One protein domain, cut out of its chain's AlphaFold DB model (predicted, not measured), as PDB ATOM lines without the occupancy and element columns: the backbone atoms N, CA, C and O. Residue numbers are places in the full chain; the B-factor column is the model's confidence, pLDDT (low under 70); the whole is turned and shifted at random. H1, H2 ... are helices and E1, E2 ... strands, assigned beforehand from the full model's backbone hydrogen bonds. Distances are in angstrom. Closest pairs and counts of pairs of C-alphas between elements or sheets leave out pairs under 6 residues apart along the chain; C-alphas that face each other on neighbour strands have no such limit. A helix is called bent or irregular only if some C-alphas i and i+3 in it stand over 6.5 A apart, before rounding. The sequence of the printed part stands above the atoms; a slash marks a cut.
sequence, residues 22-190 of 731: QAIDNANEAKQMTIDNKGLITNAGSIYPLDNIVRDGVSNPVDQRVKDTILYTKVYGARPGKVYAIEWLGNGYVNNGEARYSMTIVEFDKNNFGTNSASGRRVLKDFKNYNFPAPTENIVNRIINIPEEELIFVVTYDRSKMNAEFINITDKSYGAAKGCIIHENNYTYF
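What this domain is: This is residues 22 to 190 of the 731 residues of an uncharacterized protein of Bacillus sp. AFS094611 (UniProt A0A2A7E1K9). Two four-stranded sheets lie partly face to face as a sandwich, with their strands crossed. The small helix H1 covers the first sheet on the side away from the second; the hairpin E4 and E5 and the helix H3 sit at opposite ends of the second, and the short pair E1 and E11 lies beside its strand E3. The 169 printed residues hold three named helices and twelve named strands, in the order H1 E1 H2 E2 E3 E4 E5 E6 H3 E7 E8 E9 E10 E11 E12; the class is mixed, with 81 residues, under half, in named elements. The first sheet runs E8 E9 E2 E12, mixed, and the second E7 E6 E3 E10, antiparallel. The whole is compact, radius of gyration of the C-alphas 14.7 A, spanning 40 by 35 by 34 A.

Where its parts are: The first sheet has E8, residues 139 to 146, 22.6 A; E9, 151 to 158, 23.2 A; E2, 70 to 78, 19.2 A; and E12, 187 to 189, ending at C-alpha 189 (27.457, 16.805, 54.974). The second has E7, 122 to 125; E6, 103 to 109, 20.2 A; E3, 82 to 90, 24.8 A, from C-alpha 82 (18.335, 22.502, 53.939); and E10, 166 to 168. Others are E1, 50 to 52; E11, 180 to 182; E4, 93 to 95; E5, 98 to 100; H1, 29 to 33, from C-alpha 29 (32.336, 12.399, 41.093); H2, 64 to 69; and H3, 110 to 116, irregular, with C-alphas 111 and 114 7.1 A apart.

How they stand to each other: In the sandwich, two sheets face to face, the facing parts are 10.6 A centre to centre and the strands cross at 48 degrees. E8 and E9, a hairpin, are antiparallel, N 146 to O 151 2.7 A; E9 and E2 are antiparallel, N 76 to O 152 2.7 A; E2 and E12 are parallel, N 188 to O 75 2.7 A. E6 is antiparallel to E7, N 107 to O 122 2.8 A, and to E3, N 87 to O 104 2.8 A; E3 and E10 are antiparallel, N 89 to O 167 2.8 A. E3 touches E11, closest C-alphas Ala 85 and Ile 181, 4.2 A. E1 and E11 are antiparallel, N 51 to O 181 2.8 A. E3 runs on into E4 at 94 degrees; E4 and E5 form a hairpin, N 100 to O 93 2.8 A. H1 is on the first sheet, over E9, at a height over the sheet of 7.2 A; their closest C-alphas are Ala 30 and Val 154, 4.9 A. H2 only grazes both sheets with residues 65 to 69. H3 stands up from the second sheet at 43 degrees. In H2 every O i to N i+4 pair is within hydrogen-bond range; in H1 0 of 1 and in H3 1 of 3 are, against 2 of 2 and 2 of 4 O i to N i+3 pairs.

The domain as a whole: The farthest C-alphas, Thr 115 and Thr 136, are 41.1 A apart. The printed part has no cut. Long links join H1 to E1, E1 to H2, E7 to E8 and E10 to E11. Mean pLDDT of the printed part is 72.0; 68 residues are under 70, among them 22 to 45 and 140 to 156.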
ATOM      1  N   GLN A  22      35.471  24.087  42.749       38.84
ATOM      2  CA  GLN A  22      34.378  23.270  43.252       38.84
ATOM      3  C   GLN A  22      33.080  23.601  42.436       38.84
ATOM      4  O   GLN A  22      32.051  23.683  43.029       38.84
ATOM      5  N   ALA A  23      33.035  23.942  41.130       35.81
ATOM      6  CA  ALA A  23      31.911  23.677  40.207       35.81
ATOM      7  C   ALA A  23      32.117  22.475  39.289       35.81
ATOM      8  O   ALA A  23      31.191  21.943  38.673       35.81
ATOM      9  N   ILE A  24      33.345  21.976  39.369       40.66
ATOM     10  CA  ILE A  24      33.979  21.061  38.461       40.66
ATOM     11  C   ILE A  24      34.422  19.777  39.189       40.66
ATOM     12  O   ILE A  24      34.525  18.739  38.547       40.66
ATOM     13  N   ASP A  25      34.523  19.754  40.527       43.56
ATOM     14  CA  ASP A  25      35.042  18.550  41.222       43.56
ATOM     15  C   ASP A  25      34.015  17.446  41.431       43.56
ATOM     16  O   ASP A  25      34.154  16.344  40.908       43.56
ATOM     17  N   ASN A  26      32.844  17.770  41.947       39.94
ATOM     18  CA  ASN A  26      31.667  17.090  41.464       39.94
ATOM     19  C   ASN A  26      31.145  17.803  40.243       39.94
ATOM     20  O   ASN A  26      29.972  18.024  40.253       39.94
ATOM     21  N   ALA A  27      31.937  18.080  39.190       35.91
ATOM     22  CA  ALA A  27      31.701  17.745  37.754       35.91
ATOM     23  C   ALA A  27      32.343  16.385  37.371       35.91
ATOM     24  O   ALA A  27      32.090  15.890  36.272       35.91
ATOM     25  N   ASN A  28      33.057  15.728  38.307       42.50
ATOM     26  CA  ASN A  28      33.768  14.457  38.088       42.50
ATOM     27  C   ASN A  28      33.334  13.249  38.968       42.50
ATOM     28  O   ASN A  28      33.247  12.132  38.458       42.50
ATOM     29  N   GLU A  29      32.859  13.456  40.201       38.91
ATOM     30  CA  GLU A  29      32.336  12.399  41.093       38.91
ATOM     31  C   GLU A  29      31.153  11.517  40.593       38.91
ATOM     32  O   GLU A  29      31.252  10.294  40.576       38.91
ATOM     33  N   ALA A  30      30.042  12.058  40.090       35.94
ATOM     34  CA  ALA A  30      28.995  11.237  39.445       35.94
ATOM     35  C   ALA A  30      29.454  10.465  38.179       35.94
ATOM     36  O   ALA A  30      28.770   9.544  37.747       35.94
ATOM     37  N   LYS A  31      30.594  10.810  37.545       35.59
ATOM     38  CA  LYS A  31      31.025  10.269  36.237       35.59
ATOM     39  C   LYS A  31      31.589   8.889  36.477       35.59
ATOM     40  O   LYS A  31      31.331   7.982  35.691       35.59
ATOM     41  N   GLN A  32      32.198   8.741  37.647       40.12
ATOM     42  CA  GLN A  32      32.530   7.489  38.290       40.12
ATOM     43  C   GLN A  32      31.306   6.589  38.540       40.12
ATOM     44  O   GLN A  32      31.421   5.375  38.415       40.12
ATOM     45  N   MET A  33      30.118   7.148  38.800       34.28
ATOM     46  CA  MET A  33      28.900   6.367  39.086       34.28
ATOM     47  C   MET A  33      28.203   5.852  37.816       34.28
ATOM     48  O   MET A  33      27.548   4.817  37.863       34.28
ATOM     49  N   THR A  34      28.454   6.476  36.659       34.47
ATOM     50  CA  THR A  34      28.051   6.022  35.306       34.47
ATOM     51  C   THR A  34      28.718   4.722  34.830       34.47
ATOM     52  O   THR A  34      28.264   4.134  33.853       34.47
ATOM     53  N   ILE A  35      29.820   4.288  35.454       37.03
ATOM     54  CA  ILE A  35      30.622   3.148  34.967       37.03
ATOM     55  C   ILE A  35      30.090   1.800  35.512       37.03
ATOM     56  O   ILE A  35      30.268   0.767  34.867       37.03
ATOM     57  N   ASP A  36      29.309   1.802  36.602       35.12
ATOM     58  CA  ASP A  36      28.604   0.623  37.149       35.12
ATOM     59  C   ASP A  36      27.180   0.480  36.542       35.12
ATOM     60  O   ASP A  36      26.145   0.547  37.210       35.12
ATOM     61  N   ASN A  37      27.098   0.243  35.227       36.66
ATOM     62  CA  ASN A  37      25.829   0.200  34.474       36.66
ATOM     63  C   ASN A  37      24.861  -0.955  34.828       36.66
ATOM     64  O   ASN A  37      23.753  -0.988  34.300       36.66
ATOM     65  N   LYS A  38      25.201  -1.891  35.729       31.88
ATOM     66  CA  LYS A  38      24.249  -2.920  36.213       31.88
ATOM     67  C   LYS A  38      23.471  -2.505  37.476       31.88
ATOM     68  O   LYS A  38      22.428  -3.093  37.733       31.88
ATOM     69  N   GLY A  39      23.930  -1.488  38.218       35.97
ATOM     70  CA  GLY A  39      23.254  -0.959  39.420       35.97
ATOM     71  C   GLY A  39      22.440   0.327  39.195       35.97
ATOM     72  O   GLY A  39      21.616   0.685  40.027       35.97
ATOM     73  N   LEU A  40      22.629   1.022  38.067       38.88
ATOM     74  CA  LEU A  40      21.851   2.220  37.698       38.88
ATOM     75  C   LEU A  40      20.501   1.889  37.033       38.88
ATOM     76  O   LEU A  40      19.562   2.679  37.105       38.88
ATOM     77  N   ILE A  41      20.373   0.701  36.430       39.28
ATOM     78  CA  ILE A  41      19.136   0.241  35.769       39.28
ATOM     79  C   ILE A  41      18.039  -0.107  36.802       39.28
ATOM     80  O   ILE A  41      16.863  -0.144  36.456       39.28
ATOM     81  N   THR A  42      18.378  -0.285  38.086       43.25
ATOM     82  CA  THR A  42      17.407  -0.594  39.156       43.25
ATOM     83  C   THR A  42      16.590   0.600  39.665       43.25
ATOM     84  O   THR A  42      15.562   0.371  40.297       43.25
ATOM     85  N   ASN A  43      16.986   1.850  39.382       46.91
ATOM     86  CA  ASN A  43      16.224   3.046  39.792       46.91
ATOM     87  C   ASN A  43      15.370   3.651  38.672       46.91
ATOM     88  O   ASN A  43      14.538   4.509  38.956       46.91
ATOM     89  N   ALA A  44      15.546   3.217  37.419       46.59
ATOM     90  CA  ALA A  44      14.740   3.704  36.305       46.59
ATOM     91  C   ALA A  44      13.250   3.446  36.592       46.59
ATOM     92  O   ALA A  44      12.803   2.303  36.695       46.59
ATOM     93  N   GLY A  45      12.503   4.532  36.773       54.06
ATOM     94  CA  GLY A  45      11.080   4.512  37.086       54.06
ATOM     95  C   GLY A  45      10.708   4.468  38.570       54.06
ATOM     96  O   GLY A  45       9.516   4.526  38.892       54.06
ATOM     97  N   SER A  46      11.697   4.451  39.466       72.50
ATOM     98  CA  SER A  46      11.541   4.674  40.909       72.50
ATOM     99  C   SER A  46      11.555   6.170  41.248       72.50
ATOM    100  O   SER A  46      12.060   6.987  40.484       72.50
ATOM    101  N   ILE A  47      10.990   6.556  42.400       76.06
ATOM    102  CA  ILE A  47      11.136   7.934  42.901       76.06
ATOM    103  C   ILE A  47      12.566   8.193  43.381       76.06
ATOM    104  O   ILE A  47      13.102   9.264  43.130       76.06
ATOM    105  N   TYR A  48      13.202   7.192  43.996       66.06
ATOM    106  CA  TYR A  48      14.612   7.247  44.371       66.06
ATOM    107  C   TYR A  48      15.468   7.302  43.099       66.06
ATOM    108  O   TYR A  48      15.235   6.488  42.204       66.06
ATOM    109  N   PRO A  49      16.442   8.223  42.975       69.69
ATOM    110  CA  PRO A  49      17.196   8.950  44.015       69.69
ATOM    111  C   PRO A  49      16.573  10.267  44.529       69.69
ATOM    112  O   PRO A  49      17.210  10.990  45.301       69.69
ATOM    113  N   LEU A  50      15.370  10.617  44.078       87.25
ATOM    114  CA  LEU A  50      14.598  11.760  44.562       87.25
ATOM    115  C   LEU A  50      13.657  11.335  45.699       87.25
ATOM    116  O   LEU A  50      13.456  10.152  45.973       87.25
ATOM    117  N   ASP A  51      13.060  12.322  46.350       87.56
ATOM    118  CA  ASP A  51      11.933  12.162  47.259       87.56
ATOM    119  C   ASP A  51      10.858  13.193  46.902       87.56
ATOM    120  O   ASP A  51      11.185  14.273  46.418       87.56
ATOM    121  N   ASN A  52       9.580  12.883  47.110       90.19
ATOM    122  CA  ASN A  52       8.476  13.792  46.803       90.19
ATOM    123  C   ASN A  52       7.750  14.191  48.078       90.19
ATOM    124  O   ASN A  52       6.951  13.428  48.623       90.19
ATOM    125  N   ILE A  53       7.999  15.417  48.516       89.38
ATOM    126  CA  ILE A  53       7.458  15.943  49.763       89.38
ATOM    127  C   ILE A  53       6.442  17.059  49.487       89.38
ATOM    128  O   ILE A  53       6.322  17.588  48.377       89.38
ATOM    129  N   VAL A  54       5.659  17.413  50.506       89.19
ATOM    130  CA  VAL A  54       4.681  18.508  50.419       89.19
ATOM    131  C   VAL A  54       5.414  19.828  50.170       89.19
ATOM    132  O   VAL A  54       6.361  20.143  50.887       89.19
ATOM    133  N   ARG A  55       4.947  20.619  49.194       90.19
ATOM    134  CA  ARG A  55       5.443  21.971  48.893       90.19
ATOM    135  C   ARG A  55       4.288  22.964  48.881       90.19
ATOM    136  O   ARG A  55       3.296  22.721  48.199       90.19
ATOM    137  N   ASP A  56       4.417  24.076  49.603       90.62
ATOM    138  CA  ASP A  56       3.376  25.122  49.702       90.62
ATOM    139  C   ASP A  56       1.977  24.571  50.080       90.62
ATOM    140  O   ASP A  56       0.955  24.991  49.541       90.62
ATOM    141  N   GLY A  57       1.924  23.573  50.965       87.62
ATOM    142  CA  GLY A  57       0.698  22.912  51.419       87.62
ATOM    143  C   GLY A  57       0.141  21.852  50.462       87.62
ATOM    144  O   GLY A  57      -0.908  21.278  50.742       87.62
ATOM    145  N   VAL A  58       0.825  21.567  49.348       86.81
ATOM    146  CA  VAL A  58       0.348  20.660  48.295       86.81
ATOM    147  C   VAL A  58       1.339  19.517  48.055       86.81
ATOM    148  O   VAL A  58       2.528  19.739  47.824       86.81
ATOM    149  N   SER A  59       0.848  18.275  48.065       86.75
ATOM    150  CA  SER A  59       1.590  17.123  47.534       86.75
ATOM    151  C   SER A  59       1.423  17.089  46.015       86.75
ATOM    152  O   SER A  59       0.301  17.069  45.508       86.75
ATOM    153  N   ASN A  60       2.533  17.145  45.282       85.88
ATOM    154  CA  ASN A  60       2.512  17.243  43.826       85.88
ATOM    155  C   ASN A  60       2.678  15.848  43.201       85.88
ATOM    156  O   ASN A  60       3.429  15.039  43.742       85.88
ATOM    157  N   PRO A  61       2.019  15.535  42.073       84.00
ATOM    158  CA  PRO A  61       2.319  14.312  41.334       84.00
ATOM    159  C   PRO A  61       3.746  14.363  40.771       84.00
ATOM    160  O   PRO A  61       4.271  15.451  40.539       84.00
ATOM    161  N   VAL A  62       4.340  13.188  40.538       86.69
ATOM    162  CA  VAL A  62       5.662  13.035  39.908       86.69
ATOM    163  C   VAL A  62       5.507  12.272  38.603       86.69
ATOM    164  O   VAL A  62       5.151  11.089  38.612       86.69
ATOM    165  N   ASP A  63       5.787  12.950  37.496       88.38
ATOM    166  CA  ASP A  63       5.756  12.388  36.149       88.38
ATOM    167  C   ASP A  63       6.741  11.214  36.027       88.38
ATOM    168  O   ASP A  63       7.887  11.283  36.484       88.38
ATOM    169  N   GLN A  64       6.298  10.127  35.390       87.00
ATOM    170  CA  GLN A  64       7.125   8.947  35.142       87.00
ATOM    171  C   GLN A  64       8.388   9.305  34.357       87.00
ATOM    172  O   GLN A  64       9.456   8.758  34.607       87.00
ATOM    173  N   ARG A  65       8.295  10.306  33.481       87.69
ATOM    174  CA  ARG A  65       9.430  10.800  32.714       87.69
ATOM    175  C   ARG A  65      10.557  11.322  33.595       87.69
ATOM    176  O   ARG A  65      11.717  11.112  33.265       87.69
ATOM    177  N   VAL A  66      10.239  11.974  34.714       88.12
ATOM    178  CA  VAL A  66      11.247  12.465  35.667       88.12
ATOM    179  C   VAL A  66      11.960  11.290  36.334       88.12
ATOM    180  O   VAL A  66      13.185  11.301  36.419       88.12
ATOM    181  N   LYS A  67      11.208  10.254  36.724       85.56
ATOM    182  CA  LYS A  67      11.727   9.025  37.353       85.56
ATOM    183  C   LYS A  67      12.587   8.184  36.412       85.56
ATOM    184  O   LYS A  67      13.578   7.593  36.821       85.56
ATOM    185  N   ASP A  68      12.205   8.119  35.142       83.06
ATOM    186  CA  ASP A  68      12.963   7.394  34.122       83.06
ATOM    187  C   ASP A  68      14.200   8.187  33.681       83.06
ATOM    188  O   ASP A  68      15.194   7.606  33.251       83.06
ATOM    189  N   THR A  69      14.137   9.520  33.770       87.88
ATOM    190  CA  THR A  69      15.234  10.403  33.377       87.88
ATOM    191  C   THR A  69      16.292  10.494  34.466       87.88
ATOM    192  O   THR A  69      17.458  10.343  34.145       87.88
ATOM    193  N   ILE A  70      15.952  10.754  35.732       88.25
ATOM    194  CA  ILE A  70      16.947  10.994  36.793       88.25
ATOM    195  C   ILE A  70      17.264   9.674  37.499       88.25
ATOM    196  O   ILE A  70      16.502   9.207  38.335       88.25
ATOM    197  N   LEU A  71      18.409   9.081  37.165       71.88
ATOM    198  CA  LEU A  71      18.785   7.733  37.606       71.88
ATOM    199  C   LEU A  71      19.564   7.726  38.921       71.88
ATOM    200  O   LEU A  71      19.504   6.763  39.691       71.88
ATOM    201  N   TYR A  72      20.320   8.792  39.172       64.06
ATOM    202  CA  TYR A  72      21.121   8.928  40.378       64.06
ATOM    203  C   TYR A  72      21.379  10.399  40.715       64.06
ATOM    204  O   TYR A  72      21.565  11.228  39.824       64.06
ATOM    205  N   THR A  73      21.403  10.730  42.005       63.78
ATOM    206  CA  THR A  73      21.891  12.027  42.466       63.78
ATOM    207  C   THR A  73      22.502  11.929  43.858       63.78
ATOM    208  O   THR A  73      22.081  11.086  44.643       63.78
ATOM    209  N   LYS A  74      23.498  12.772  44.151       56.72
ATOM    210  CA  LYS A  74      24.129  12.937  45.468       56.72
ATOM    211  C   LYS A  74      24.482  14.395  45.711       56.72
ATOM    212  O   LYS A  74      24.727  15.133  44.763       56.72
ATOM    213  N   VAL A  75      24.462  14.816  46.967       59.72
ATOM    214  CA  VAL A  75      24.812  16.168  47.403       59.72
ATOM    215  C   VAL A  75      25.913  16.037  48.435       59.72
ATOM    216  O   VAL A  75      25.646  15.537  49.517       59.72
ATOM    217  N   TYR A  76      27.129  16.480  48.154       46.12
ATOM    218  CA  TYR A  76      28.152  16.617  49.178       46.12
ATOM    219  C   TYR A  76      28.235  18.056  49.638       46.12
ATOM    220  O   TYR A  76      27.809  18.989  48.963       46.12
ATOM    221  N   GLY A  77      28.710  18.217  50.855       44.72
ATOM    222  CA  GLY A  77      28.634  19.470  51.562       44.72
ATOM    223  C   GLY A  77      27.231  19.977  51.872       44.72
ATOM    224  O   GLY A  77      27.053  21.162  52.157       44.72
ATOM    225  N   ALA A  78      26.235  19.083  51.832       57.28
ATOM    226  CA  ALA A  78      24.861  19.397  52.195       57.28
ATOM    227  C   ALA A  78      24.820  20.079  53.568       57.28
ATOM    228  O   ALA A  78      25.593  19.746  54.470       57.28
ATOM    229  N   ARG A  79      23.923  21.053  53.734       71.00
ATOM    230  CA  ARG A  79      23.814  21.820  54.979       71.00
ATOM    231  C   ARG A  79      22.693  21.276  55.855       71.00
ATOM    232  O   ARG A  79      21.588  21.056  55.348       71.00
ATOM    233  N   PRO A  80      22.909  21.129  57.173       67.62
ATOM    234  CA  PRO A  80      21.829  20.791  58.090       67.62
ATOM    235  C   PRO A  80      20.653  21.775  57.961       67.62
ATOM    236  O   PRO A  80      20.846  22.989  57.932       67.62
ATOM    237  N   GLY A  81      19.426  21.251  57.878       77.25
ATOM    238  CA  GLY A  81      18.201  22.060  57.778       77.25
ATOM    239  C   GLY A  81      17.856  22.574  56.373       77.25
ATOM    240  O   GLY A  81      16.877  23.311  56.224       77.25
ATOM    241  N   LYS A  82      18.611  22.179  55.344       87.00
ATOM    242  CA  LYS A  82      18.335  22.502  53.939       87.00
ATOM    243  C   LYS A  82      17.856  21.277  53.164       87.00
ATOM    244  O   LYS A  82      18.202  20.147  53.497       87.00
ATOM    245  N   VAL A  83      17.071  21.516  52.116       91.38
ATOM    246  CA  VAL A  83      16.735  20.509  51.097       91.38
ATOM    247  C   VAL A  83      17.032  21.061  49.711       91.38
ATOM    248  O   VAL A  83      16.940  22.270  49.487       91.38
ATOM    249  N   TYR A  84      17.384  20.176  48.783       94.81
ATOM    250  CA  TYR A  84      17.829  20.550  47.446       94.81
ATOM    251  C   TYR A  84      16.940  19.918  46.382       94.81
ATOM    252  O   TYR A  84      16.495  18.791  46.561       94.81
ATOM    253  N   ALA A  85      16.681  20.609  45.274       94.81
ATOM    254  CA  ALA A  85      15.859  20.085  44.182       94.81
ATOM    255  C   ALA A  85      16.421  20.445  42.805       94.81
ATOM    256  O   ALA A  85      17.098  21.462  42.638       94.81
ATOM    257  N   ILE A  86      16.079  19.617  41.815       93.56
ATOM    258  CA  ILE A  86      16.306  19.879  40.393       93.56
ATOM    259  C   ILE A  86      14.963  20.332  39.819       93.56
ATOM    260  O   ILE A  86      13.997  19.579  39.835       93.56
ATOM    261  N   GLU A  87      14.878  21.571  39.343       91.56
ATOM    262  CA  GLU A  87      13.620  22.183  38.893       91.56
ATOM    263  C   GLU A  87      13.458  22.191  37.364       91.56
ATOM    264  O   GLU A  87      12.349  22.356  36.857       91.56
ATOM    265  N   TRP A  88      14.538  21.972  36.613       92.06
ATOM    266  CA  TRP A  88      14.526  21.941  35.149       92.06
ATOM    267  C   TRP A  88      15.732  21.161  34.622       92.06
ATOM    268  O   TRP A  88      16.797  21.237  35.234       92.06
ATOM    269  N   LEU A  89      15.590  20.468  33.491       90.94
ATOM    270  CA  LEU A  89      16.658  19.736  32.803       90.94
ATOM    271  C   LEU A  89      16.554  19.926  31.282       90.94
ATOM    272  O   LEU A  89      15.491  19.748  30.702       90.94
ATOM    273  N   GLY A  90      17.657  20.257  30.620       89.50
ATOM    274  CA  GLY A  90      17.727  20.599  29.203       89.50
ATOM    275  C   GLY A  90      18.384  19.516  28.364       89.50
ATOM    276  O   GLY A  90      19.383  18.920  28.759       89.50
ATOM    277  N   ASN A  91      17.843  19.308  27.173       90.94
ATOM    278  CA  ASN A  91      18.278  18.336  26.177       90.94
ATOM    279  C   ASN A  91      18.305  18.961  24.771       90.94
ATOM    280  O   ASN A  91      17.894  18.341  23.793       90.94
ATOM    281  N   GLY A  92      18.777  20.207  24.680       87.81
ATOM    282  CA  GLY A  92      18.917  20.934  23.419       87.81
ATOM    283  C   GLY A  92      17.924  22.079  23.214       87.81
ATOM    284  O   GLY A  92      17.948  22.679  22.146       87.81
ATOM    285  N   TYR A  93      17.107  22.424  24.216       89.12
ATOM    286  CA  TYR A  93      16.153  23.541  24.150       89.12
ATOM    287  C   TYR A  93      16.811  24.847  23.712       89.12
ATOM    288  O   TYR A  93      17.764  25.303  24.347       89.12
ATOM    289  N   VAL A  94      16.296  25.466  22.653       89.44
ATOM    290  CA  VAL A  94      16.867  26.703  22.115       89.44
ATOM    291  C   VAL A  94      16.338  27.905  22.891       89.44
ATOM    292  O   VAL A  94      15.188  28.310  22.747       89.44
ATOM    293  N   ASN A  95      17.207  28.523  23.688       85.88
ATOM    294  CA  ASN A  95      16.915  29.759  24.408       85.88
ATOM    295  C   ASN A  95      17.811  30.886  23.886       85.88
ATOM    296  O   ASN A  95      19.034  30.819  24.037       85.88
ATOM    297  N   ASN A  96      17.204  31.923  23.300       85.62
ATOM    298  CA  ASN A  96      17.897  33.042  22.647       85.62
ATOM    299  C   ASN A  96      18.928  32.595  21.593       85.62
ATOM    300  O   ASN A  96      20.033  33.123  21.527       85.62
ATOM    301  N   GLY A  97      18.566  31.598  20.779       85.25
ATOM    302  CA  GLY A  97      19.424  31.074  19.710       85.25
ATOM    303  C   GLY A  97      20.495  30.079  20.167       85.25
ATOM    304  O   GLY A  97      21.226  29.563  19.329       85.25
ATOM    305  N   GLU A  98      20.572  29.763  21.463       82.56
ATOM    306  CA  GLU A  98      21.549  28.822  22.019       82.56
ATOM    307  C   GLU A  98      20.856  27.571  22.579       82.56
ATOM    308  O   GLU A  98      19.942  27.673  23.403       82.56
ATOM    309  N   ALA A  99      21.302  26.387  22.153       88.81
ATOM    310  CA  ALA A  99      20.804  25.109  22.658       88.81
ATOM    311  C   ALA A  99      21.272  24.857  24.105       88.81
ATOM    312  O   ALA A  99      22.462  24.946  24.422       88.81
ATOM    313  N   ARG A 100      20.333  24.512  24.990       85.12
ATOM    314  CA  ARG A 100      20.565  24.323  26.427       85.12
ATOM    315  C   ARG A 100      20.601  22.839  26.790       85.12
ATOM    316  O   ARG A 100      19.586  22.144  26.727       85.12
ATOM    317  N   TYR A 101      21.761  22.378  27.241       81.69
ATOM    318  CA  TYR A 101      21.990  21.082  27.877       81.69
ATOM    319  C   TYR A 101      22.355  21.337  29.337       81.69
ATOM    320  O   TYR A 101      23.512  21.206  29.714       81.69
ATOM    321  N   SER A 102      21.401  21.809  30.140       81.12
ATOM    322  CA  SER A 102      21.654  22.328  31.492       81.12
ATOM    323  C   SER A 102      20.609  21.872  32.504       81.12
ATOM    324  O   SER A 102      19.717  21.109  32.165       81.12
ATOM    325  N   MET A 103      20.698  22.344  33.742       88.06
ATOM    326  CA  MET A 103      19.694  22.137  34.772       88.06
ATOM    327  C   MET A 103      19.523  23.364  35.666       88.06
ATOM    328  O   MET A 103      20.437  24.176  35.806       88.06
ATOM    329  N   THR A 104      18.349  23.477  36.286       92.56
ATOM    330  CA  THR A 104      18.113  24.426  37.383       92.56
ATOM    331  C   THR A 104      18.153  23.675  38.703       92.56
ATOM    332  O   THR A 104      17.381  22.736  38.881       92.56
ATOM    333  N   ILE A 105      19.027  24.093  39.618       93.31
ATOM    334  CA  ILE A 105      19.176  23.525  40.962       93.31
ATOM    335  C   ILE A 105      18.851  24.604  41.985       93.31
ATOM    336  O   ILE A 105      19.286  25.753  41.869       93.31
ATOM    337  N   VAL A 106      18.108  24.222  43.010       94.38
ATOM    338  CA  VAL A 106      17.626  25.115  44.064       94.38
ATOM    339  C   VAL A 106      17.824  24.495  45.435       94.38
ATOM    340  O   VAL A 106      17.740  23.283  45.610       94.38
ATOM    341  N   GLU A 107      18.057  25.363  46.406       93.56
ATOM    342  CA  GLU A 107      18.050  25.078  47.834       93.56
ATOM    343  C   GLU A 107      16.807  25.704  48.459       93.56
ATOM    344  O   GLU A 107      16.380  26.791  48.063       93.56
ATOM    345  N   PHE A 108      16.260  25.041  49.469       94.88
ATOM    346  CA  PHE A 108      15.178  25.554  50.292       94.88
ATOM    347  C   PHE A 108      15.495  25.379  51.772       94.88
ATOM    348  O   PHE A 108      16.183  24.437  52.173       94.88
ATOM    349  N   ASP A 109      14.914  26.245  52.597       91.00
ATOM    350  CA  ASP A 109      14.758  25.964  54.020       91.00
ATOM    351  C   ASP A 109      13.777  24.807  54.202       91.00
ATOM    352  O   ASP A 109      12.595  24.924  53.868       91.00
ATOM    353  N   LYS A 110      14.251  23.696  54.778       90.06
ATOM    354  CA  LYS A 110      13.434  22.492  54.997       90.06
ATOM    355  C   LYS A 110      12.160  22.806  55.785       90.06
ATOM    356  O   LYS A 110      11.084  22.329  55.442       90.06
ATOM    357  N   ASN A 111      12.277  23.677  56.788       89.00
ATOM    358  CA  ASN A 111      11.169  24.079  57.657       89.00
ATOM    359  C   ASN A 111      10.085  24.896  56.933       89.00
ATOM    360  O   ASN A 111       8.934  24.883  57.359       89.00
ATOM    361  N   ASN A 112      10.440  25.588  55.847       89.50
ATOM    362  CA  ASN A 112       9.516  26.439  55.097       89.50
ATOM    363  C   ASN A 112       9.008  25.764  53.819       89.50
ATOM    364  O   ASN A 112       7.976  26.175  53.294       89.50
ATOM    365  N   PHE A 113       9.686  24.720  53.325       90.44
ATOM    366  CA  PHE A 113       9.359  24.062  52.056       90.44
ATOM    367  C   PHE A 113       7.884  23.651  51.959       90.44
ATOM    368  O   PHE A 113       7.215  23.925  50.962       90.44
ATOM    369  N   GLY A 114       7.353  23.059  53.032       88.12
ATOM    370  CA  GLY A 114       5.977  22.573  53.086       88.12
ATOM    371  C   GLY A 114       4.899  23.646  53.226       88.12
ATOM    372  O   GLY A 114       3.741  23.326  52.997       88.12
ATOM    373  N   THR A 115       5.228  24.891  53.579       88.81
ATOM    374  CA  THR A 115       4.236  25.931  53.929       88.81
ATOM    375  C   THR A 115       4.380  27.206  53.104       88.81
ATOM    376  O   THR A 115       3.381  27.766  52.664       88.81
ATOM    377  N   ASN A 116       5.608  27.660  52.869       91.44
ATOM    378  CA  ASN A 116       5.939  28.796  52.022       91.44
ATOM    379  C   ASN A 116       7.349  28.597  51.459       91.44
ATOM    380  O   ASN A 116       8.316  29.204  51.918       91.44
ATOM    381  N   SER A 117       7.459  27.742  50.446       88.06
ATOM    382  CA  SER A 117       8.717  27.400  49.797       88.06
ATOM    383  C   SER A 117       9.405  28.610  49.177       88.06
ATOM    384  O   SER A 117      10.612  28.567  49.009       88.06
ATOM    385  N   ALA A 118       8.703  29.710  48.878       88.75
ATOM    386  CA  ALA A 118       9.349  30.946  48.431       88.75
ATOM    387  C   ALA A 118      10.224  31.580  49.530       88.75
ATOM    388  O   ALA A 118      11.246  32.195  49.224       88.75
ATOM    389  N   SER A 119       9.856  31.406  50.803       84.75
ATOM    390  CA  SER A 119      10.654  31.845  51.945       84.75
ATOM    391  C   SER A 119      11.825  30.886  52.167       84.75
ATOM    392  O   SER A 119      11.639  29.724  52.523       84.75
ATOM    393  N   GLY A 120      13.045  31.367  51.927       76.75
ATOM    394  CA  GLY A 120      14.253  30.546  52.037       76.75
ATOM    395  C   GLY A 120      14.617  29.765  50.773       76.75
ATOM    396  O   GLY A 120      15.604  29.031  50.792       76.75
ATOM    397  N   ARG A 121      13.870  29.929  49.665       92.00
ATOM    398  CA  ARG A 121      14.291  29.416  48.351       92.00
ATOM    399  C   ARG A 121      15.456  30.225  47.821       92.00
ATOM    400  O   ARG A 121      15.394  31.449  47.717       92.00
ATOM    401  N   ARG A 122      16.465  29.511  47.347       92.44
ATOM    402  CA  ARG A 122      17.610  30.078  46.655       92.44
ATOM    403  C   ARG A 122      17.917  29.261  45.411       92.44
ATOM    404  O   ARG A 122      18.044  28.045  45.480       92.44
ATOM    405  N   VAL A 123      18.033  29.931  44.268       91.25
ATOM    406  CA  VAL A 123      18.530  29.294  43.043       91.25
ATOM    407  C   VAL A 123      20.036  29.171  43.170       91.25
ATOM    408  O   VAL A 123      20.726  30.180  43.276       91.25
ATOM    409  N   LEU A 124      20.521  27.935  43.198       82.56
ATOM    410  CA  LEU A 124      21.942  27.633  43.291       82.56
ATOM    411  C   LEU A 124      22.593  27.658  41.902       82.56
ATOM    412  O   LEU A 124      23.672  28.223  41.738       82.56
ATOM    413  N   LYS A 125      21.909  27.111  40.887       82.38
ATOM    414  CA  LYS A 125      22.258  27.245  39.460       82.38
ATOM    415  C   LYS A 125      20.994  27.342  38.605       82.38
ATOM    416  O   LYS A 125      20.008  26.669  38.888       82.38
ATOM    417  N   ASP A 126      21.035  28.169  37.562       86.00
ATOM    418  CA  ASP A 126      19.923  28.412  36.631       86.00
ATOM    419  C   ASP A 126      20.329  28.013  35.206       86.00
ATOM    420  O   ASP A 126      21.389  28.423  34.725       86.00
ATOM    421  N   PHE A 127      19.462  27.271  34.514       81.00
ATOM    422  CA  PHE A 127      19.691  26.806  33.144       81.00
ATOM    423  C   PHE A 127      19.938  27.926  32.125       81.00
ATOM    424  O   PHE A 127      20.532  27.687  31.073       81.00
ATOM    425  N   LYS A 128      19.464  29.147  32.403       79.38
ATOM    426  CA  LYS A 128      19.666  30.307  31.526       79.38
ATOM    427  C   LYS A 128      21.118  30.770  31.505       79.38
ATOM    428  O   LYS A 128      21.567  31.284  30.486       79.38
ATOM    429  N   ASN A 129      21.824  30.585  32.619       72.12
ATOM    430  CA  ASN A 129      23.139  31.181  32.871       72.12
ATOM    431  C   ASN A 129      24.226  30.128  33.143       72.12
ATOM    432  O   ASN A 129      25.357  30.467  33.478       72.12
ATOM    433  N   TYR A 130      23.879  28.850  33.028       67.94
ATOM    434  CA  TYR A 130      24.749  27.704  33.243       67.94
ATOM    435  C   TYR A 130      24.426  26.697  32.142       67.94
ATOM    436  O   TYR A 130      23.248  26.463  31.896       67.94
ATOM    437  N   ASN A 131      25.407  26.147  31.423       76.00
ATOM    438  CA  ASN A 131      25.162  25.239  30.293       76.00
ATOM    439  C   ASN A 131      26.303  24.222  30.152       76.00
ATOM    440  O   ASN A 131      27.461  24.582  30.364       76.00
ATOM    441  N   PHE A 132      26.000  22.971  29.791       64.75
ATOM    442  CA  PHE A 132      27.015  21.943  29.533       64.75
ATOM    443  C   PHE A 132      27.240  21.733  28.031       64.75
ATOM    444  O   PHE A 132      26.347  22.002  27.224       64.75
ATOM    445  N   PRO A 133      28.392  21.159  27.636       65.25
ATOM    446  CA  PRO A 133      28.569  20.637  26.289       65.25
ATOM    447  C   PRO A 133      27.491  19.603  25.933       65.25
ATOM    448  O   PRO A 133      27.071  18.795  26.775       65.25
ATOM    449  N   ALA A 134      27.073  19.625  24.666       74.38
ATOM    450  CA  ALA A 134      26.072  18.720  24.114       74.38
ATOM    451  C   ALA A 134      26.499  17.255  24.295       74.38
ATOM    452  O   ALA A 134      27.575  16.913  23.810       74.38
ATOM    453  N   PRO A 135      25.698  16.385  24.946       68.94
ATOM    454  CA  PRO A 135      26.120  15.026  25.254       68.94
ATOM    455  C   PRO A 135      26.350  14.135  24.015       68.94
ATOM    456  O   PRO A 135      25.566  14.189  23.071       68.94
ATOM    457  N   THR A 136      27.364  13.263  24.040       66.00
ATOM    458  CA  THR A 136      27.637  12.230  23.014       66.00
ATOM    459  C   THR A 136      27.054  10.859  23.358       66.00
ATOM    460  O   THR A 136      27.067   9.966  22.522       66.00
ATOM    461  N   GLU A 137      26.553  10.686  24.581       69.81
ATOM    462  CA  GLU A 137      26.006   9.432  25.110       69.81
ATOM    463  C   GLU A 137      24.587   9.659  25.656       69.81
ATOM    464  O   GLU A 137      24.193  10.803  25.914       69.81
ATOM    465  N   ASN A 138      23.812   8.577  25.809       77.19
ATOM    466  CA  ASN A 138      22.430   8.637  26.304       77.19
ATOM    467  C   ASN A 138      22.355   8.739  27.830       77.19
ATOM    468  O   ASN A 138      21.612   9.564  28.356       77.19
ATOM    469  N   ILE A 139      23.151   7.936  28.536       73.69
ATOM    470  CA  ILE A 139      23.320   8.097  29.977       73.69
ATOM    471  C   ILE A 139      24.328   9.211  30.175       73.69
ATOM    472  O   ILE A 139      25.512   9.086  29.873       73.69
ATOM    473  N   VAL A 140      23.818  10.342  30.627       56.81
ATOM    474  CA  VAL A 140      24.597  11.539  30.835       56.81
ATOM    475  C   VAL A 140      24.850  11.667  32.306       56.81
ATOM    476  O   VAL A 140      23.938  11.770  33.122       56.81
ATOM    477  N   ASN A 141      26.124  11.748  32.626       53.47
ATOM    478  CA  ASN A 141      26.507  12.093  33.952       53.47
ATOM    479  C   ASN A 141      26.962  13.553  34.050       53.47
ATOM    480  O   ASN A 141      27.798  14.027  33.269       53.47
ATOM    481  N   ARG A 142      26.362  14.273  34.997       60.72
ATOM    482  CA  ARG A 142      26.628  15.672  35.280       60.72
ATOM    483  C   ARG A 142      26.836  15.874  36.738       60.72
ATOM    484  O   ARG A 142      26.283  15.215  37.605       60.72
ATOM    485  N   ILE A 143      27.739  16.776  36.979       46.44
ATOM    486  CA  ILE A 143      28.218  16.985  38.293       46.44
ATOM    487  C   ILE A 143      28.404  18.511  38.282       46.44
ATOM    488  O   ILE A 143      28.918  19.117  37.339       46.44
ATOM    489  N   ILE A 144      27.757  19.118  39.262       60.88
ATOM    490  CA  ILE A 144      27.545  20.532  39.434       60.88
ATOM    491  C   ILE A 144      28.080  20.873  40.802       60.88
ATOM    492  O   ILE A 144      27.391  20.765  41.819       60.88
ATOM    493  N   ASN A 145      29.341  21.238  40.846       47.97
ATOM    494  CA  ASN A 145      29.895  21.708  42.089       47.97
ATOM    495  C   ASN A 145      29.469  23.201  42.242       47.97
ATOM    496  O   ASN A 145      29.104  23.876  41.268       47.97
ATOM    497  N   ILE A 146      29.438  23.724  43.447       55.00
ATOM    498  CA  ILE A 146      29.152  25.120  43.721       55.00
ATOM    499  C   ILE A 146      30.093  25.499  44.850       55.00
ATOM    500  O   ILE A 146      29.705  25.349  46.019       55.00
ATOM    501  N   PRO A 147      31.339  25.945  44.575       41.34
ATOM    502  CA  PRO A 147      32.260  26.089  45.670       41.34
ATOM    503  C   PRO A 147      31.716  27.144  46.576       41.34
ATOM    504  O   PRO A 147      31.917  26.956  47.768       41.34
ATOM    505  N   GLU A 148      31.000  28.187  46.076       44.56
ATOM    506  CA  GLU A 148      30.460  29.353  46.821       44.56
ATOM    507  C   GLU A 148      29.801  28.879  48.075       44.56
ATOM    508  O   GLU A 148      30.041  29.402  49.167       44.56
ATOM    509  N   GLU A 149      29.152  27.746  47.915       54.81
ATOM    510  CA  GLU A 149      28.350  27.119  48.910       54.81
ATOM    511  C   GLU A 149      29.004  25.923  49.606       54.81
ATOM    512  O   GLU A 149      28.420  25.436  50.569       54.81
ATOM    513  N   GLU A 150      30.199  25.509  49.183       44.75
ATOM    514  CA  GLU A 150      30.877  24.259  49.545       44.75
ATOM    515  C   GLU A 150      29.998  23.050  49.194       44.75
ATOM    516  O   GLU A 150      30.014  22.050  49.898       44.75
ATOM    517  N   LEU A 151      29.201  23.161  48.121       50.84
ATOM    518  CA  LEU A 151      28.174  22.188  47.757       50.84
ATOM    519  C   LEU A 151      28.506  21.450  46.477       50.84
ATOM    520  O   LEU A 151      28.864  22.044  45.470       50.84
ATOM    521  N   ILE A 152      28.246  20.154  46.509       47.06
ATOM    522  CA  ILE A 152      28.683  19.197  45.524       47.06
ATOM    523  C   ILE A 152      27.467  18.402  45.003       47.06
ATOM    524  O   ILE A 152      27.126  17.379  45.574       47.06
ATOM    525  N   PHE A 153      26.771  18.818  43.938       61.72
ATOM    526  CA  PHE A 153      25.752  17.986  43.283       61.72
ATOM    527  C   PHE A 153      26.321  17.033  42.243       61.72
ATOM    528  O   PHE A 153      26.985  17.430  41.297       61.72
ATOM    529  N   VAL A 154      25.934  15.783  42.370       53.31
ATOM    530  CA  VAL A 154      26.156  14.647  41.491       53.31
ATOM    531  C   VAL A 154      24.798  14.291  40.896       53.31
ATOM    532  O   VAL A 154      23.844  14.144  41.650       53.31
ATOM    533  N   VAL A 155      24.671  14.205  39.571       68.06
ATOM    534  CA  VAL A 155      23.408  13.923  38.862       68.06
ATOM    535  C   VAL A 155      23.666  13.073  37.612       68.06
ATOM    536  O   VAL A 155      24.203  13.550  36.613       68.06
ATOM    537  N   THR A 156      23.208  11.828  37.618       67.69
ATOM    538  CA  THR A 156      23.187  10.959  36.435       67.69
ATOM    539  C   THR A 156      21.769  10.893  35.876       67.69
ATOM    540  O   THR A 156      20.826  10.608  36.617       67.69
ATOM    541  N   TYR A 157      21.607  11.138  34.574       75.88
ATOM    542  CA  TYR A 157      20.312  11.107  33.902       75.88
ATOM    543  C   TYR A 157      20.347  10.464  32.509       75.88
ATOM    544  O   TYR A 157      21.327  10.595  31.782       75.88
ATOM    545  N   ASP A 158      19.266   9.795  32.105       82.19
ATOM    546  CA  ASP A 158      19.081   9.247  30.759       82.19
ATOM    547  C   ASP A 158      18.330  10.242  29.868       82.19
ATOM    548  O   ASP A 158      17.109  10.402  29.939       82.19
ATOM    549  N   ARG A 159      19.061  10.900  28.967       87.31
ATOM    550  CA  ARG A 159      18.468  11.881  28.050       87.31
ATOM    551  C   ARG A 159      17.523  11.250  27.026       87.31
ATOM    552  O   ARG A 159      16.656  11.943  26.497       87.31
ATOM    553  N   SER A 160      17.672   9.952  26.738       85.69
ATOM    554  CA  SER A 160      16.778   9.247  25.815       85.69
ATOM    555  C   SER A 160      15.365   9.109  26.384       85.69
ATOM    556  O   SER A 160      14.416   8.925  25.629       85.69
ATOM    557  N   LYS A 161      15.200   9.263  27.706       88.00
ATOM    558  CA  LYS A 161      13.900   9.230  28.389       88.00
ATOM    559  C   LYS A 161      13.210  10.588  28.448       88.00
ATOM    560  O   LYS A 161      12.019  10.644  28.738       88.00
ATOM    561  N   MET A 162      13.897  11.676  28.092       85.44
ATOM    562  CA  MET A 162      13.315  13.021  28.123       85.44
ATOM    563  C   MET A 162      12.294  13.268  27.010       85.44
ATOM    564  O   MET A 162      11.352  14.037  27.211       85.44
ATOM    565  N   ASN A 163      12.451  12.621  25.847       74.56
ATOM    566  CA  ASN A 163      11.526  12.702  24.703       74.56
ATOM    567  C   ASN A 163      11.060  14.139  24.359       74.56
ATOM    568  O   ASN A 163       9.924  14.350  23.937       74.56
ATOM    569  N   ALA A 164      11.917  15.128  24.620       78.50
ATOM    570  CA  ALA A 164      11.687  16.558  24.460       78.50
ATOM    571  C   ALA A 164      13.035  17.293  24.551       78.50
ATOM    572  O   ALA A 164      14.026  16.748  25.054       78.50
ATOM    573  N   GLU A 165      13.058  18.544  24.091       85.81
ATOM    574  CA  GLU A 165      14.234  19.417  24.171       85.81
ATOM    575  C   GLU A 165      14.565  19.847  25.609       85.81
ATOM    576  O   GLU A 165      15.661  20.338  25.876       85.81
ATOM    577  N   PHE A 166      13.628  19.668  26.543       89.56
ATOM    578  CA  PHE A 166      13.802  19.854  27.979       89.56
ATOM    579  C   PHE A 166      12.697  19.136  28.765       89.56
ATOM    580  O   PHE A 166      11.657  18.772  28.222       89.56
ATOM    581  N   ILE A 167      12.919  18.989  30.064       88.94
ATOM    582  CA  ILE A 167      11.924  18.654  31.075       88.94
ATOM    583  C   ILE A 167      11.882  19.825  32.049       88.94
ATOM    584  O   ILE A 167      12.898  20.152  32.666       88.94
ATOM    585  N   ASN A 168      10.719  20.446  32.219       87.56
ATOM    586  CA  ASN A 168      10.510  21.334  33.351       87.56
ATOM    587  C   ASN A 168       9.884  20.527  34.487       87.56
ATOM    588  O   ASN A 168       8.788  19.990  34.359       87.56
ATOM    589  N   ILE A 169      10.624  20.418  35.587       87.31
ATOM    590  CA  ILE A 169      10.268  19.566  36.721       87.31
ATOM    591  C   ILE A 169       9.241  20.285  37.616       87.31
ATOM    592  O   ILE A 169       8.441  19.671  38.318       87.31
ATOM    593  N   THR A 170       9.205  21.619  37.562       76.94
ATOM    594  CA  THR A 170       8.328  22.450  38.408       76.94
ATOM    595  C   THR A 170       6.964  22.772  37.832       76.94
ATOM    596  O   THR A 170       6.098  23.244  38.576       76.94
ATOM    597  N   ASP A 171       6.750  22.543  36.539       69.25
ATOM    598  CA  ASP A 171       5.496  22.856  35.863       69.25
ATOM    599  C   ASP A 171       4.953  21.650  35.075       69.25
ATOM    600  O   ASP A 171       5.517  20.560  35.075       69.25
ATOM    601  N   LYS A 172       3.792  21.826  34.435       63.84
ATOM    602  CA  LYS A 172       3.140  20.769  33.642       63.84
ATOM    603  C   LYS A 172       3.794  20.535  32.270       63.84
ATOM    604  O   LYS A 172       3.332  19.669  31.529       63.84
ATOM    605  N   SER A 173       4.835  21.278  31.911       58.00
ATOM    606  CA  SER A 173       5.504  21.196  30.615       58.00
ATOM    607  C   SER A 173       6.555  20.082  30.647       58.00
ATOM    608  O   SER A 173       7.733  20.303  30.928       58.00
ATOM    609  N   TYR A 174       6.106  18.866  30.325       59.62
ATOM    610  CA  TYR A 174       6.930  17.670  30.096       59.62
ATOM    611  C   TYR A 174       7.591  17.020  31.333       59.62
ATOM    612  O   TYR A 174       8.354  16.074  31.143       59.62
ATOM    613  N   GLY A 175       7.307  17.452  32.574       61.94
ATOM    614  CA  GLY A 175       7.984  16.908  33.764       61.94
ATOM    615  C   GLY A 175       7.373  17.153  35.145       61.94
ATOM    616  O   GLY A 175       8.131  17.258  36.097       61.94
ATOM    617  N   ALA A 176       6.052  17.252  35.305       78.69
ATOM    618  CA  ALA A 176       5.433  17.685  36.567       78.69
ATOM    619  C   ALA A 176       5.914  16.906  37.813       78.69
ATOM    620  O   ALA A 176       5.608  15.727  37.960       78.69
ATOM    621  N   ALA A 177       6.645  17.581  38.705       84.75
ATOM    622  CA  ALA A 177       7.244  17.023  39.921       84.75
ATOM    623  C   ALA A 177       7.669  18.140  40.906       84.75
ATOM    624  O   ALA A 177       8.725  18.093  41.531       84.75
ATOM    625  N   LYS A 178       6.836  19.179  41.064       85.19
ATOM    626  CA  LYS A 178       7.162  20.415  41.810       85.19
ATOM    627  C   LYS A 178       7.569  20.197  43.284       85.19
ATOM    628  O   LYS A 178       8.246  21.056  43.852       85.19
ATOM    629  N   GLY A 179       7.132  19.092  43.894       87.19
ATOM    630  CA  GLY A 179       7.466  18.684  45.267       87.19
ATOM    631  C   GLY A 179       8.711  17.799  45.383       87.19
ATOM    632  O   GLY A 179       9.107  17.473  46.502       87.19
ATOM    633  N   CYS A 180       9.335  17.420  44.260       90.81
ATOM    634  CA  CYS A 180      10.521  16.578  44.278       90.81
ATOM    635  C   CYS A 180      11.742  17.329  44.803       90.81
ATOM    636  O   CYS A 180      12.119  18.376  44.277       90.81
ATOM    637  N   ILE A 181      12.389  16.732  45.794       94.06
ATOM    638  CA  ILE A 181      13.721  17.072  46.282       94.06
ATOM    639  C   ILE A 181      14.670  15.902  46.007       94.06
ATOM    640  O   ILE A 181      14.249  14.796  45.677       94.06
ATOM    641  N   ILE A 182      15.967  16.129  46.144       91.62
ATOM    642  CA  ILE A 182      16.959  15.063  46.208       91.62
ATOM    643  C   ILE A 182      16.777  14.343  47.545       91.62
ATOM    644  O   ILE A 182      16.651  14.989  48.586       91.62
ATOM    645  N   HIS A 183      16.751  13.012  47.525       83.50
ATOM    646  CA  HIS A 183      16.560  12.228  48.739       83.50
ATOM    647  C   HIS A 183      17.728  12.452  49.718       83.50
ATOM    648  O   HIS A 183      18.889  12.327  49.335       83.50
ATOM    649  N   GLU A 184      17.448  12.725  50.998       78.62
ATOM    650  CA  GLU A 184      18.474  13.120  51.986       78.62
ATOM    651  C   GLU A 184      19.503  12.015  52.300       78.62
ATOM    652  O   GLU A 184      20.632  12.323  52.657       78.62
ATOM    653  N   ASN A 185      19.175  10.729  52.107       63.69
ATOM    654  CA  ASN A 185      20.173   9.633  52.139       63.69
ATOM    655  C   ASN A 185      21.301   9.798  51.110       63.69
ATOM    656  O   ASN A 185      22.350   9.174  51.241       63.69
ATOM    657  N   ASN A 186      21.089  10.626  50.090       54.44
ATOM    658  CA  ASN A 186      22.109  10.987  49.127       54.44
ATOM    659  C   ASN A 186      22.870  12.255  49.552       54.44
ATOM    660  O   ASN A 186      23.514  12.883  48.718       54.44
ATOM    661  N   TYR A 187      22.786  12.680  50.814       60.66
ATOM    662  CA  TYR A 187      23.555  13.808  51.329       60.66
ATOM    663  C   TYR A 187      24.807  13.317  52.057       60.66
ATOM    664  O   TYR A 187      24.736  12.518  52.986       60.66
ATOM    665  N   THR A 188      25.952  13.870  51.680       44.88
ATOM    666  CA  THR A 188      27.162  13.908  52.495       44.88
ATOM    667  C   THR A 188      27.272  15.324  53.048       44.88
ATOM    668  O   THR A 188      27.301  16.293  52.290       44.88
ATOM    669  N   TYR A 189      27.319  15.484  54.361       44.50
ATOM    670  CA  TYR A 189      27.457  16.805  54.974       44.50
ATOM    671  C   TYR A 189      28.927  17.244  54.943       44.50
ATOM    672  O   TYR A 189      29.823  16.406  55.042       44.50
ATOM    673  N   PHE A 190      29.190  18.543  54.769       35.78
ATOM    674  CA  PHE A 190      30.557  19.061  54.879       35.78
ATOM    675  C   PHE A 190      30.872  19.182  56.364       35.78
ATOM    676  O   PHE A 190      30.211  19.946  57.069       35.78
TER     677      PHE A 190